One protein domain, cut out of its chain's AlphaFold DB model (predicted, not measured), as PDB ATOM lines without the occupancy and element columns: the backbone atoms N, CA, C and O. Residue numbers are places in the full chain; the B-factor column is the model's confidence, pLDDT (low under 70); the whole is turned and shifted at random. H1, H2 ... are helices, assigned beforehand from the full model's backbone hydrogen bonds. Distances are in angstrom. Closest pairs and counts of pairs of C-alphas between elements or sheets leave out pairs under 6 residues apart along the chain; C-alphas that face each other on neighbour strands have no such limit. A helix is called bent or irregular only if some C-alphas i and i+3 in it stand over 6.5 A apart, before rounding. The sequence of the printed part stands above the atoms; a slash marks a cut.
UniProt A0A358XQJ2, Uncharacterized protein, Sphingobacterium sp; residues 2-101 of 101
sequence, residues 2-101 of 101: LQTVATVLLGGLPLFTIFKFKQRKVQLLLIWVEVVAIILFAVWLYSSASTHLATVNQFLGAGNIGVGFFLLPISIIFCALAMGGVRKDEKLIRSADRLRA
ATOM      1  N   LEU A   2       2.487 -12.328  47.226       91.12
ATOM      2  CA  LEU A   2       3.770 -13.042  47.112       91.12
ATOM      3  C   LEU A   2       4.903 -12.190  46.501       91.12
ATOM      4  O   LEU A   2       6.010 -12.183  47.028       91.12
ATOM      5  N   GLN A   3       4.616 -11.407  45.454       90.06
ATOM      6  CA  GLN A   3       5.595 -10.489  44.851       90.06
ATOM      7  C   GLN A   3       6.088  -9.421  45.836       90.06
ATOM      8  O   GLN A   3       7.268  -9.111  45.848       90.06
ATOM      9  N   THR A   4       5.216  -8.905  46.706       90.75
ATOM     10  CA  THR A   4       5.590  -7.925  47.736       90.75
ATOM     11  C   THR A   4       6.577  -8.518  48.736       90.75
ATOM     12  O   THR A   4       7.573  -7.884  49.071       90.75
ATOM     13  N   VAL A   5       6.330  -9.753  49.184       93.81
ATOM     14  CA  VAL A   5       7.247 -10.474  50.077       93.81
ATOM     15  C   VAL A   5       8.595 -10.691  49.389       93.81
ATOM     16  O   VAL A   5       9.633 -10.413  49.983       93.81
ATOM     17  N   ALA A   6       8.585 -11.107  48.120       93.75
ATOM     18  CA  ALA A   6       9.805 -11.271  47.334       93.75
ATOM     19  C   ALA A   6      10.592  -9.956  47.195       93.75
ATOM     20  O   ALA A   6      11.805  -9.967  47.382       93.75
ATOM     21  N   THR A   7       9.923  -8.820  46.963       93.00
ATOM     22  CA  THR A   7      10.572  -7.498  46.916       93.00
ATOM     23  C   THR A   7      11.271  -7.152  48.228       93.00
ATOM     24  O   THR A   7      12.396  -6.660  48.208       93.00
ATOM     25  N   VAL A   8      10.631  -7.404  49.374       94.38
ATOM     26  CA  VAL A   8      11.225  -7.120  50.693       94.38
ATOM     27  C   VAL A   8      12.448  -8.002  50.944       94.38
ATOM     28  O   VAL A   8      13.466  -7.514  51.430       94.38
ATOM     29  N   LEU A   9      12.375  -9.284  50.575       94.62
ATOM     30  CA  LEU A   9      13.500 -10.211  50.705       94.62
ATOM     31  C   LEU A   9      14.678  -9.812  49.806       94.62
ATOM     32  O   LEU A   9      15.809  -9.770  50.287       94.62
ATOM     33  N   LEU A  10      14.407  -9.458  48.545       93.75
ATOM     34  CA  LEU A  10      15.407  -8.942  47.604       93.75
ATOM     35  C   LEU A  10      16.055  -7.659  48.131       93.75
ATOM     36  O   LEU A  10      17.269  -7.565  48.198       93.75
ATOM     37  N   GLY A  11      15.270  -6.697  48.621       92.94
ATOM     38  CA  GLY A  11      15.822  -5.476  49.217       92.94
ATOM     39  C   GLY A  11      16.675  -5.728  50.471       92.94
ATOM     40  O   GLY A  11      17.618  -4.984  50.742       92.94
ATOM     41  N   GLY A  12      16.373  -6.782  51.233       94.31
ATOM     42  CA  GLY A  12      17.103  -7.153  52.446       94.31
ATOM     43  C   GLY A  12      18.414  -7.909  52.201       94.31
ATOM     44  O   GLY A  12      19.340  -7.806  53.009       94.31
ATOM     45  N   LEU A  13      18.535  -8.653  51.099       93.19
ATOM     46  CA  LEU A  13      19.701  -9.503  50.835       93.19
ATOM     47  C   LEU A  13      21.017  -8.715  50.645       93.19
ATOM     48  O   LEU A  13      22.033  -9.122  51.225       93.19
ATOM     49  N   PRO A  14      21.044  -7.557  49.956       91.50
ATOM     50  CA  PRO A  14      22.213  -6.681  49.917       91.50
ATOM     51  C   PRO A  14      22.629  -6.185  51.305       91.50
ATOM     52  O   PRO A  14      23.820  -6.182  51.619       91.50
ATOM     53  N   LEU A  15      21.667  -5.837  52.170       93.50
ATOM     54  CA  LEU A  15      21.945  -5.396  53.544       93.50
ATOM     55  C   LEU A  15      22.615  -6.512  54.351       93.50
ATOM     56  O   LEU A  15      23.628  -6.287  55.013       93.50
ATOM     57  N   PHE A  16      22.106  -7.740  54.237       92.94
ATOM     58  CA  PHE A  16      22.731  -8.911  54.846       92.94
ATOM     59  C   PHE A  16      24.143  -9.174  54.292       92.94
ATOM     60  O   PHE A  16      25.067  -9.506  55.040       92.94
ATOM     61  N   THR A  17      24.336  -8.978  52.987       91.62
ATOM     62  CA  THR A  17      25.616  -9.197  52.302       91.62
ATOM     63  C   THR A  17      26.721  -8.263  52.815       91.62
ATOM     64  O   THR A  17      27.882  -8.677  52.905       91.62
ATOM     65  N   ILE A  18      26.383  -7.038  53.236       90.62
ATOM     66  CA  ILE A  18      27.341  -6.084  53.825       90.62
ATOM     67  C   ILE A  18      27.967  -6.646  55.111       90.62
ATOM     68  O   ILE A  18      29.186  -6.591  55.284       90.62
ATOM     69  N   PHE A  19      27.176  -7.282  55.980       91.88
ATOM     70  CA  PHE A  19      27.681  -7.861  57.233       91.88
ATOM     71  C   PHE A  19      28.642  -9.043  57.024       91.88
ATOM     72  O   PHE A  19      29.403  -9.395  57.926       91.88
ATOM     73  N   LYS A  20      28.682  -9.635  55.824       89.81
ATOM     74  CA  LYS A  20      29.612 -10.720  55.462       89.81
ATOM     75  C   LYS A  20      30.999 -10.234  55.013       89.81
ATOM     76  O   LYS A  20      31.741 -11.010  54.418       89.81
ATOM     77  N   PHE A  21      31.403  -9.008  55.359       86.50
ATOM     78  CA  PHE A  21      32.682  -8.381  54.966       86.50
ATOM     79  C   PHE A  21      33.945  -9.213  55.242       86.50
ATOM     80  O   PHE A  21      34.926  -9.116  54.506       86.50
ATOM     81  N   LYS A  22      33.933 -10.074  56.269       87.62
ATOM     82  CA  LYS A  22      35.062 -10.971  56.577       87.62
ATOM     83  C   LYS A  22      35.229 -12.105  55.555       87.62
ATOM     84  O   LYS A  22      36.317 -12.650  55.420       87.62
ATOM     85  N   GLN A  23      34.165 -12.476  54.843       90.94
ATOM     86  CA  GLN A  23      34.117 -13.612  53.922       90.94
ATOM     87  C   GLN A  23      33.870 -13.131  52.488       90.94
ATOM     88  O   GLN A  23      32.803 -13.339  51.915       90.94
ATOM     89  N   ARG A  24      34.878 -12.506  51.873       91.12
ATOM     90  CA  ARG A  24      34.751 -11.855  50.551       91.12
ATOM     91  C   ARG A  24      34.282 -12.791  49.436       91.12
ATOM     92  O   ARG A  24      33.439 -12.409  48.633       91.12
ATOM     93  N   LYS A  25      34.737 -14.049  49.437       90.06
ATOM     94  CA  LYS A  25      34.249 -15.081  48.504       90.06
ATOM     95  C   LYS A  25      32.743 -15.331  48.650       90.06
ATOM     96  O   LYS A  25      32.049 -15.466  47.649       90.06
ATOM     97  N   VAL A  26      32.241 -15.342  49.887       93.12
ATOM     98  CA  VAL A  26      30.806 -15.474  50.176       93.12
ATOM     99  C   VAL A  26      30.062 -14.214  49.741       93.12
ATOM    100  O   VAL A  26      29.010 -14.339  49.132       93.12
ATOM    101  N   GLN A  27      30.616 -13.015  49.956       93.88
ATOM    102  CA  GLN A  27      30.012 -11.777  49.444       93.88
ATOM    103  C   GLN A  27      29.877 -11.788  47.920       93.88
ATOM    104  O   GLN A  27      28.824 -11.436  47.407       93.88
ATOM    105  N   LEU A  28      30.903 -12.233  47.189       94.69
ATOM    106  CA  LEU A  28      30.828 -12.348  45.731       94.69
ATOM    107  C   LEU A  28      29.758 -13.346  45.285       94.69
ATOM    108  O   LEU A  28      29.030 -13.060  44.339       94.69
ATOM    109  N   LEU A  29      29.642 -14.489  45.967       95.50
ATOM    110  CA  LEU A  29      28.595 -15.470  45.690       95.50
ATOM    111  C   LEU A  29      27.202 -14.893  45.976       95.50
ATOM    112  O   LEU A  29      26.315 -15.033  45.144       95.50
ATOM    113  N   LEU A  30      27.022 -14.197  47.103       95.38
ATOM    114  CA  LEU A  30      25.758 -13.550  47.463       95.38
ATOM    115  C   LEU A  30      25.358 -12.466  46.457       95.38
ATOM    116  O   LEU A  30      24.198 -12.409  46.072       95.38
ATOM    117  N   ILE A  31      26.307 -11.661  45.969       95.81
ATOM    118  CA  ILE A  31      26.039 -10.668  44.918       95.81
ATOM    119  C   ILE A  31      25.611 -11.356  43.612       95.81
ATOM    120  O   ILE A  31      24.702 -10.883  42.940       95.81
ATOM    121  N   TRP A  32      26.227 -12.485  43.242       95.88
ATOM    122  CA  TRP A  32      25.787 -13.261  42.075       95.88
ATOM    123  C   TRP A  32      24.380 -13.830  42.244       95.88
ATOM    124  O   TRP A  32      23.577 -13.751  41.316       95.88
ATOM    125  N   VAL A  33      24.081 -14.378  43.423       96.38
ATOM    126  CA  VAL A  33      22.741 -14.864  43.768       96.38
ATOM    127  C   VAL A  33      21.725 -13.728  43.678       96.38
ATOM    128  O   VAL A  33      20.671 -13.927  43.084       96.38
ATOM    129  N   GLU A  34      22.060 -12.535  44.174       96.38
ATOM    130  CA  GLU A  34      21.203 -11.349  44.092       96.38
ATOM    131  C   GLU A  34      20.905 -10.958  42.641       96.38
ATOM    132  O   GLU A  34      19.748 -10.779  42.272       96.38
ATOM    133  N   VAL A  35      21.923 -10.902  41.776       96.44
ATOM    134  CA  VAL A  35      21.733 -10.583  40.350       96.44
ATOM    135  C   VAL A  35      20.790 -11.582  39.680       96.44
ATOM    136  O   VAL A  35      19.864 -11.180  38.975       96.44
ATOM    137  N   VAL A  36      20.995 -12.882  39.907       96.75
ATOM    138  CA  VAL A  36      20.127 -13.928  39.345       96.75
ATOM    139  C   VAL A  36      18.705 -13.804  39.895       96.75
ATOM    140  O   VAL A  36      17.745 -13.892  39.130       96.75
ATOM    141  N   ALA A  37      18.556 -13.552  41.196       96.50
ATOM    142  CA  ALA A  37      17.260 -13.383  41.837       96.50
ATOM    143  C   ALA A  37      16.498 -12.164  41.284       96.50
ATOM    144  O   ALA A  37      15.309 -12.284  40.996       96.50
ATOM    145  N   ILE A  38      17.178 -11.035  41.039       96.19
ATOM    146  CA  ILE A  38      16.587  -9.846  40.403       96.19
ATOM    147  C   ILE A  38      16.094 -10.172  38.987       96.19
ATOM    148  O   ILE A  38      14.984  -9.783  38.624       96.19
ATOM    149  N   ILE A  39      16.878 -10.904  38.189       95.56
ATOM    150  CA  ILE A  39      16.490 -11.283  36.818       95.56
ATOM    151  C   ILE A  39      15.261 -12.202  36.835       95.56
ATOM    152  O   ILE A  39      14.298 -11.959  36.108       95.56
ATOM    153  N   LEU A  40      15.262 -13.233  37.684       96.00
ATOM    154  CA  LEU A  40      14.120 -14.139  37.830       96.00
ATOM    155  C   LEU A  40      12.869 -13.389  38.303       96.00
ATOM    156  O   LEU A  40      11.773 -13.616  37.790       96.00
ATOM    157  N   PHE A  41      13.036 -12.453  39.237       95.06
ATOM    158  CA  PHE A  41      11.950 -11.615  39.721       95.06
ATOM    159  C   PHE A  41      11.403 -10.685  38.632       95.06
ATOM    160  O   PHE A  41      10.189 -10.531  38.525       95.06
ATOM    161  N   ALA A  42      12.263 -10.132  37.773       93.00
ATOM    162  CA  ALA A  42      11.853  -9.322  36.627       93.00
ATOM    163  C   ALA A  42      10.982 -10.116  35.642       93.00
ATOM    164  O   ALA A  42       9.920  -9.641  35.233       93.00
ATOM    165  N   VAL A  43      11.393 -11.343  35.305       93.69
ATOM    166  CA  VAL A  43      10.621 -12.245  34.434       93.69
ATOM    167  C   VAL A  43       9.273 -12.583  35.067       93.69
ATOM    168  O   VAL A  43       8.239 -12.537  34.399       93.69
ATOM    169  N   TRP A  44       9.263 -12.881  36.367       93.81
ATOM    170  CA  TRP A  44       8.037 -13.220  37.077       93.81
ATOM    171  C   TRP A  44       7.065 -12.035  37.178       93.81
ATOM    172  O   TRP A  44       5.868 -12.204  36.931       93.81
ATOM    173  N   LEU A  45       7.570 -10.828  37.454       91.00
ATOM    174  CA  LEU A  45       6.785  -9.592  37.419       91.00
ATOM    175  C   LEU A  45       6.190  -9.347  36.033       91.00
ATOM    176  O   LEU A  45       4.992  -9.101  35.922       91.00
ATOM    177  N   TYR A  46       7.005  -9.451  34.981       90.00
ATOM    178  CA  TYR A  46       6.553  -9.237  33.609       90.00
ATOM    179  C   TYR A  46       5.472 -10.246  33.202       90.00
ATOM    180  O   TYR A  46       4.434  -9.857  32.669       90.00
ATOM    181  N   SER A  47       5.675 -11.532  33.498       89.69
ATOM    182  CA  SER A  47       4.718 -12.600  33.186       89.69
ATOM    183  C   SER A  47       3.389 -12.422  33.925       89.69
ATOM    184  O   SER A  47       2.316 -12.502  33.319       89.69
ATOM    185  N   SER A  48       3.443 -12.108  35.221       89.12
ATOM    186  CA  SER A  48       2.248 -11.848  36.027       89.12
ATOM    187  C   SER A  48       1.501 -10.605  35.545       89.12
ATOM    188  O   SER A  48       0.287 -10.640  35.383       89.12
ATOM    189  N   ALA A  49       2.206  -9.515  35.250       87.19
ATOM    190  CA  ALA A  49       1.560  -8.311  34.751       87.19
ATOM    191  C   ALA A  49       0.943  -8.544  33.357       87.19
ATOM    192  O   ALA A  49      -0.204  -8.180  33.122       87.19
ATOM    193  N   SER A  50       1.646  -9.245  32.465       86.25
ATOM    194  CA  SER A  50       1.151  -9.566  31.119       86.25
ATOM    195  C   SER A  50      -0.106 -10.441  31.156       86.25
ATOM    196  O   SER A  50      -1.048 -10.191  30.410       86.25
ATOM    197  N   THR A  51      -0.158 -11.430  32.053       86.50
ATOM    198  CA  THR A  51      -1.348 -12.280  32.235       86.50
ATOM    199  C   THR A  51      -2.539 -11.496  32.784       86.50
ATOM    200  O   THR A  51      -3.648 -11.669  32.287       86.50
ATOM    201  N   HIS A  52      -2.329 -10.582  33.736       84.62
ATOM    202  CA  HIS A  52      -3.399  -9.706  34.223       84.62
ATOM    203  C   HIS A  52      -3.911  -8.751  33.139       84.62
ATOM    204  O   HIS A  52      -5.119  -8.612  32.967       84.62
ATOM    205  N   LEU A  53      -3.025  -8.128  32.363       83.00
ATOM    206  CA  LEU A  53      -3.434  -7.205  31.302       83.00
ATOM    207  C   LEU A  53      -4.140  -7.916  30.139       83.00
ATOM    208  O   LEU A  53      -5.086  -7.366  29.574       83.00
ATOM    209  N   ALA A  54      -3.765  -9.162  29.839       82.88
ATOM    210  CA  ALA A  54      -4.453  -9.971  28.838       82.88
ATOM    211  C   ALA A  54      -5.939 -10.190  29.179       82.88
ATOM    212  O   ALA A  54      -6.768 -10.226  28.275       82.88
ATOM    213  N   THR A  55      -6.309 -10.257  30.467       82.75
ATOM    214  CA  THR A  55      -7.725 -10.403  30.873       82.75
ATOM    215  C   THR A  55      -8.592  -9.187  30.536       82.75
ATOM    216  O   THR A  55      -9.810  -9.312  30.439       82.75
ATOM    217  N   VAL A  56      -7.972  -8.026  30.312       83.06
ATOM    218  CA  VAL A  56      -8.640  -6.773  29.931       83.06
ATOM    219  C   VAL A  56      -8.297  -6.337  28.498       83.06
ATOM    220  O   VAL A  56      -8.504  -5.179  28.147       83.06
ATOM    221  N   ASN A  57      -7.782  -7.251  27.658       80.88
ATOM    222  CA  ASN A  57      -7.328  -6.978  26.283       80.88
ATOM    223  C   ASN A  57      -6.328  -5.807  26.179       80.88
ATOM    224  O   ASN A  57      -6.326  -5.052  25.207       80.88
ATOM    225  N   GLN A  58      -5.479  -5.639  27.192       79.25
ATOM    226  CA  GLN A  58      -4.418  -4.636  27.221       79.25
ATOM    227  C   GLN A  58      -3.051  -5.309  27.075       79.25
ATOM    228  O   GLN A  58      -2.874  -6.482  27.403       79.25
ATOM    229  N   PHE A  59      -2.061  -4.537  26.629       75.56
ATOM    230  CA  PHE A  59      -0.666  -4.968  26.557       75.56
ATOM    231  C   PHE A  59       0.195  -4.166  27.527       75.56
ATOM    232  O   PHE A  59      -0.127  -3.021  27.862       75.56
ATOM    233  N   LEU A  60       1.302  -4.767  27.969       76.06
ATOM    234  CA  LEU A  60       2.272  -4.075  28.808       76.06
ATOM    235  C   LEU A  60       2.938  -2.953  28.004       76.06
ATOM    236  O   LEU A  60       3.593  -3.213  26.997       76.06
ATOM    237  N   GLY A  61       2.780  -1.715  28.455       77.25
ATOM    238  CA  GLY A  61       3.316  -0.524  27.811       77.25
ATOM    239  C   GLY A  61       3.767   0.524  28.828       77.25
ATOM    240  O   GLY A  61       3.703   0.334  30.039       77.25
ATOM    241  N   ALA A  62       4.245   1.664  28.335       69.69
ATOM    242  CA  ALA A  62       4.775   2.719  29.200       69.69
ATOM    243  C   ALA A  62       3.703   3.383  30.091       69.69
ATOM    244  O   ALA A  62       4.037   3.904  31.148       69.69
ATOM    245  N   GLY A  63       2.425   3.352  29.692       74.25
ATOM    246  CA  GLY A  63       1.323   3.980  30.439       74.25
ATOM    247  C   GLY A  63       0.817   3.174  31.641       74.25
ATOM    248  O   GLY A  63       0.084   3.696  32.473       74.25
ATOM    249  N   ASN A  64       1.195   1.903  31.728       79.00
ATOM    250  CA  ASN A  64       0.717   0.934  32.714       79.00
ATOM    251  C   ASN A  64       1.872   0.202  33.422       79.00
ATOM    252  O   ASN A  64       1.629  -0.641  34.288       79.00
ATOM    253  N   ILE A  65       3.125   0.554  33.110       81.50
ATOM    254  CA  ILE A  65       4.300   0.084  33.842       81.50
ATOM    255  C   ILE A  65       4.562   0.992  35.047       81.50
ATOM    256  O   ILE A  65       4.673   2.212  34.936       81.50
ATOM    257  N   GLY A  66       4.654   0.393  36.232       82.12
ATOM    258  CA  GLY A  66       5.015   1.130  37.439       82.12
ATOM    259  C   GLY A  66       6.495   1.518  37.440       82.12
ATOM    260  O   GLY A  66       7.341   0.773  36.941       82.12
ATOM    261  N   VAL A  67       6.825   2.635  38.097       84.31
ATOM    262  CA  VAL A  67       8.213   3.122  38.259       84.31
ATOM    263  C   VAL A  67       9.143   2.044  38.838       84.31
ATOM    264  O   VAL A  67      10.315   1.970  38.481       84.31
ATOM    265  N   GLY A  68       8.610   1.145  39.673       84.56
ATOM    266  CA  GLY A  68       9.359   0.033  40.258       84.56
ATOM    267  C   GLY A  68       9.986  -0.929  39.240       84.56
ATOM    268  O   GLY A  68      11.001  -1.542  39.551       84.56
ATOM    269  N   PHE A  69       9.461  -1.027  38.014       87.44
ATOM    270  CA  PHE A  69      10.068  -1.866  36.975       87.44
ATOM    271  C   PHE A  69      11.443  -1.334  36.541       87.44
ATOM    272  O   PHE A  69      12.361  -2.112  36.290       87.44
ATOM    273  N   PHE A  70      11.622  -0.008  36.542       89.50
ATOM    274  CA  PHE A  70      12.901   0.636  36.229       89.50
ATOM    275  C   PHE A  70      13.939   0.489  37.347       89.50
ATOM    276  O   PHE A  70      15.131   0.642  37.089       89.50
ATOM    277  N   LEU A  71      13.525   0.145  38.571       91.69
ATOM    278  CA  LEU A  71      14.466  -0.123  39.661       91.69
ATOM    279  C   LEU A  71      15.244  -1.426  39.442       91.69
ATOM    280  O   LEU A  71      16.396  -1.499  39.843       91.69
ATOM    281  N   LEU A  72      14.670  -2.419  38.757       92.75
ATOM    282  CA  LEU A  72      15.315  -3.714  38.505       92.75
ATOM    283  C   LEU A  72      16.657  -3.586  37.751       92.75
ATOM    284  O   LEU A  72      17.665  -4.082  38.261       92.75
ATOM    285  N   PRO A  73      16.743  -2.901  36.589       93.12
ATOM    286  CA  PRO A  73      18.027  -2.699  35.919       93.12
ATOM    287  C   PRO A  73      18.989  -1.828  36.740       93.12
ATOM    288  O   PRO A  73      20.191  -2.094  36.740       93.12
ATOM    289  N   ILE A  74      18.489  -0.837  37.489       95.19
ATOM    290  CA  ILE A  74      19.320  -0.004  38.376       95.19
ATOM    291  C   ILE A  74      19.961  -0.862  39.479       95.19
ATOM    292  O   ILE A  74      21.159  -0.744  39.739       95.19
ATOM    293  N   SER A  75      19.205  -1.783  40.081       94.25
ATOM    294  CA  SER A  75      19.711  -2.719  41.089       94.25
ATOM    295  C   SER A  75      20.820  -3.620  40.543       94.25
ATOM    296  O   SER A  75      21.805  -3.863  41.241       94.25
ATOM    297  N   ILE A  76      20.726  -4.065  39.284       95.19
ATOM    298  CA  ILE A  76      21.785  -4.859  38.635       95.19
ATOM    299  C   ILE A  76      23.070  -4.033  38.476       95.19
ATOM    300  O   ILE A  76      24.158  -4.540  38.758       95.19
ATOM    301  N   ILE A  77      22.965  -2.757  38.087       96.81
ATOM    302  CA  ILE A  77      24.124  -1.851  37.995       96.81
ATOM    303  C   ILE A  77      24.798  -1.719  39.366       96.81
ATOM    304  O   ILE A  77      26.018  -1.860  39.473       96.81
ATOM    305  N   PHE A  78      24.024  -1.516  40.433       95.88
ATOM    306  CA  PHE A  78      24.571  -1.448  41.790       95.88
ATOM    307  C   PHE A  78      25.206  -2.764  42.248       95.88
ATOM    308  O   PHE A  78      26.270  -2.734  42.868       95.88
ATOM    309  N   CYS A  79      24.642  -3.917  41.882       95.38
ATOM    310  CA  CYS A  79      25.275  -5.212  42.136       95.38
ATOM    311  C   CYS A  79      26.620  -5.347  41.404       95.38
ATOM    312  O   CYS A  79      27.595  -5.827  41.985       95.38
ATOM    313  N   ALA A  80      26.713  -4.882  40.154       95.75
ATOM    314  CA  ALA A  80      27.964  -4.890  39.399       95.75
ATOM    315  C   ALA A  80      29.037  -4.000  40.053       95.75
ATOM    316  O   ALA A  80      30.191  -4.418  40.190       95.75
ATOM    317  N   LEU A  81      28.652  -2.808  40.526       95.69
ATOM    318  CA  LEU A  81      29.543  -1.917  41.279       95.69
ATOM    319  C   LEU A  81      30.010  -2.560  42.592       95.69
ATOM    320  O   LEU A  81      31.209  -2.556  42.886       95.69
ATOM    321  N   ALA A  82      29.094  -3.175  43.346       94.50
ATOM    322  CA  ALA A  82      29.417  -3.888  44.580       94.50
ATOM    323  C   ALA A  82      30.405  -5.037  44.324       94.50
ATOM    324  O   ALA A  82      31.398  -5.184  45.039       94.50
ATOM    325  N   MET A  83      30.193  -5.809  43.256       95.25
ATOM    326  CA  MET A  83      31.091  -6.893  42.859       95.25
ATOM    327  C   MET A  83      32.498  -6.378  42.532       95.25
ATOM    328  O   MET A  83      33.492  -6.983  42.940       95.25
ATOM    329  N   GLY A  84      32.596  -5.250  41.821       94.06
ATOM    330  CA  GLY A  84      33.866  -4.581  41.536       94.06
ATOM    331  C   GLY A  84      34.603  -4.166  42.811       94.06
ATOM    332  O   GLY A  84      35.796  -4.455  42.952       94.06
ATOM    333  N   GLY A  85      33.881  -3.567  43.761       93.31
ATOM    334  CA  GLY A  85      34.407  -3.187  45.073       93.31
ATOM    335  C   GLY A  85      34.972  -4.382  45.843       93.31
ATOM    336  O   GLY A  85      36.153  -4.389  46.185       93.31
ATOM    337  N   VAL A  86      34.175  -5.441  46.026       93.88
ATOM    338  CA  VAL A  86      34.585  -6.640  46.783       93.88
ATOM    339  C   VAL A  86      35.792  -7.341  46.143       93.88
ATOM    340  O   VAL A  86      36.694  -7.790  46.851       93.88
ATOM    341  N   ARG A  87      35.866  -7.397  44.804       93.62
ATOM    342  CA  ARG A  87      37.017  -7.985  44.091       93.62
ATOM    343  C   ARG A  87      38.307  -7.195  44.297       93.62
ATOM    344  O   ARG A  87      39.374  -7.798  44.414       93.62
ATOM    345  N   LYS A  88      38.241  -5.860  44.293       92.69
ATOM    346  CA  LYS A  88      39.411  -5.003  44.551       92.69
ATOM    347  C   LYS A  88      39.936  -5.233  45.966       92.69
ATOM    348  O   LYS A  88      41.129  -5.426  46.171       92.69
ATOM    349  N   ASP A  89      39.012  -5.301  46.904       91.12
ATOM    350  CA  ASP A  89      39.257  -5.565  48.308       91.12
ATOM    351  C   ASP A  89      39.896  -6.942  48.581       91.12
ATOM    352  O   ASP A  89      40.836  -7.057  49.368       91.12
ATOM    353  N   GLU A  90      39.427  -7.996  47.905       91.31
ATOM    354  CA  GLU A  90      40.030  -9.332  47.989       91.31
ATOM    355  C   GLU A  90      41.457  -9.342  47.425       91.31
ATOM    356  O   GLU A  90      42.360  -9.942  48.015       91.31
ATOM    357  N   LYS A  91      41.690  -8.636  46.311       89.69
ATOM    358  CA  LYS A  91      43.024  -8.502  45.712       89.69
ATOM    359  C   LYS A  91      44.009  -7.801  46.650       89.69
ATOM    360  O   LYS A  91      45.143  -8.264  46.739       89.69
ATOM    361  N   LEU A  92      43.579  -6.744  47.345       88.94
ATOM    362  CA  LEU A  92      44.404  -5.973  48.285       88.94
ATOM    363  C   LEU A  92      44.900  -6.830  49.456       88.94
ATOM    364  O   LEU A  92      46.098  -6.850  49.743       88.94
ATOM    365  N   ILE A  93      44.009  -7.597  50.088       86.44
ATOM    366  CA  ILE A  93      44.397  -8.505  51.181       86.44
ATOM    367  C   ILE A  93      45.325  -9.595  50.662       86.44
ATOM    368  O   ILE A  93      46.389  -9.816  51.230       86.44
ATOM    369  N   ARG A  94      44.991 -10.210  49.523       85.94
ATOM    370  CA  ARG A  94      45.835 -11.253  48.936       85.94
ATOM    371  C   ARG A  94      47.218 -10.728  48.545       85.94
ATOM    372  O   ARG A  94      48.165 -11.506  48.517       85.94
ATOM    373  N   SER A  95      47.359  -9.452  48.176       88.44
ATOM    374  CA  SER A  95      48.677  -8.841  47.958       88.44
ATOM    375  C   SER A  95      49.437  -8.567  49.249       88.44
ATOM    376  O   SER A  95      50.644  -8.769  49.260       88.44
ATOM    377  N   ALA A  96      48.753  -8.164  50.323       86.19
ATOM    378  CA  ALA A  96      49.377  -7.961  51.627       86.19
ATOM    379  C   ALA A  96      49.867  -9.285  52.240       86.19
ATOM    380  O   ALA A  96      50.983  -9.341  52.745       86.19
ATOM    381  N   ASP A  97      49.092 -10.365  52.105       86.19
ATOM    382  CA  ASP A  97      49.495 -11.700  52.568       86.19
ATOM    383  C   ASP A  97      50.773 -12.188  51.868       86.19
ATOM    384  O   ASP A  97      51.632 -12.784  52.508       86.19
ATOM    385  N   ARG A  98      50.944 -11.885  50.572       83.00
ATOM    386  CA  ARG A  98      52.170 -12.227  49.823       83.00
ATOM    387  C   ARG A  98      53.406 -11.447  50.266       83.00
ATOM    388  O   ARG A  98      54.499 -11.936  50.047       83.00
ATOM    389  N   LEU A  99      53.243 -10.240  50.810       79.94
ATOM    390  CA  LEU A  99      54.352  -9.437  51.344       79.94
ATOM    391  C   LEU A  99      54.745  -9.859  52.764       79.94
ATOM    392  O   LEU A  99      55.803  -9.473  53.249       79.94
ATOM    393  N   ARG A 100      53.856 -10.583  53.449       74.44
ATOM    394  CA  ARG A 100      54.056 -11.055  54.820       74.44
ATOM    395  C   ARG A 100      54.664 -12.461  54.888       74.44
ATOM    396  O   ARG A 100      55.106 -12.854  55.964       74.44
ATOM    397  N   ALA A 101      54.622 -13.202  53.783       66.44
ATOM    398  CA  ALA A 101      55.286 -14.490  53.603       66.44
ATOM    399  C   ALA A 101      56.729 -14.280  53.131       66.44
ATOM    400  O   ALA A 101      57.591 -15.070  53.571       66.44
TER     401      ALA A 101
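Overview. This is residues 2 to 101 of the 101 residues of an uncharacterized protein of Sphingobacterium sp (UniProt A0A358XQJ2). Three helices run up and down side by side: H1 folds back into the long H2, which folds back into the long H3, whose residues 91 to 100 stick out with residue 101 beyond one end. The 100 printed residues, all helix in class with no named strand, are loose, with a radius of gyration of the C-alphas of 18.3 A, and span 69 by 22 by 16 A.

Arrangement. H1, residues 2 to 19, and H2, residues 24 to 54, form a helical hairpin: they touch, closest at the C-alphas of Thr 17 and Gln 27, 5.8 A, at a shallow tilt of 15 degrees, opposite ways. H2 and H3, residues 68 to 100, form another, closest at Val 35 and Ile 76, C-alphas 6.0 A apart, at 9 degrees. H1 and H3 are near each other. Every O i to N i+4 pair is within hydrogen-bond range in H2, 11 of 14 in H1, 26 of 29 in H3.

Along the chain. H1 begins at C-alpha 2 (3.770, -13.042, 47.112) and is only just irregular, C-alphas 11 and 14 being 6.54 A apart. H2 measures 44.9 A, H3 48.3 A, ending at C-alpha 100 (54.056, -11.055, 54.820).

Size, cuts and confidence. The printed part has no cut; the H2 to H3 link is long. Residues 62 and 101 have pLDDT under 70.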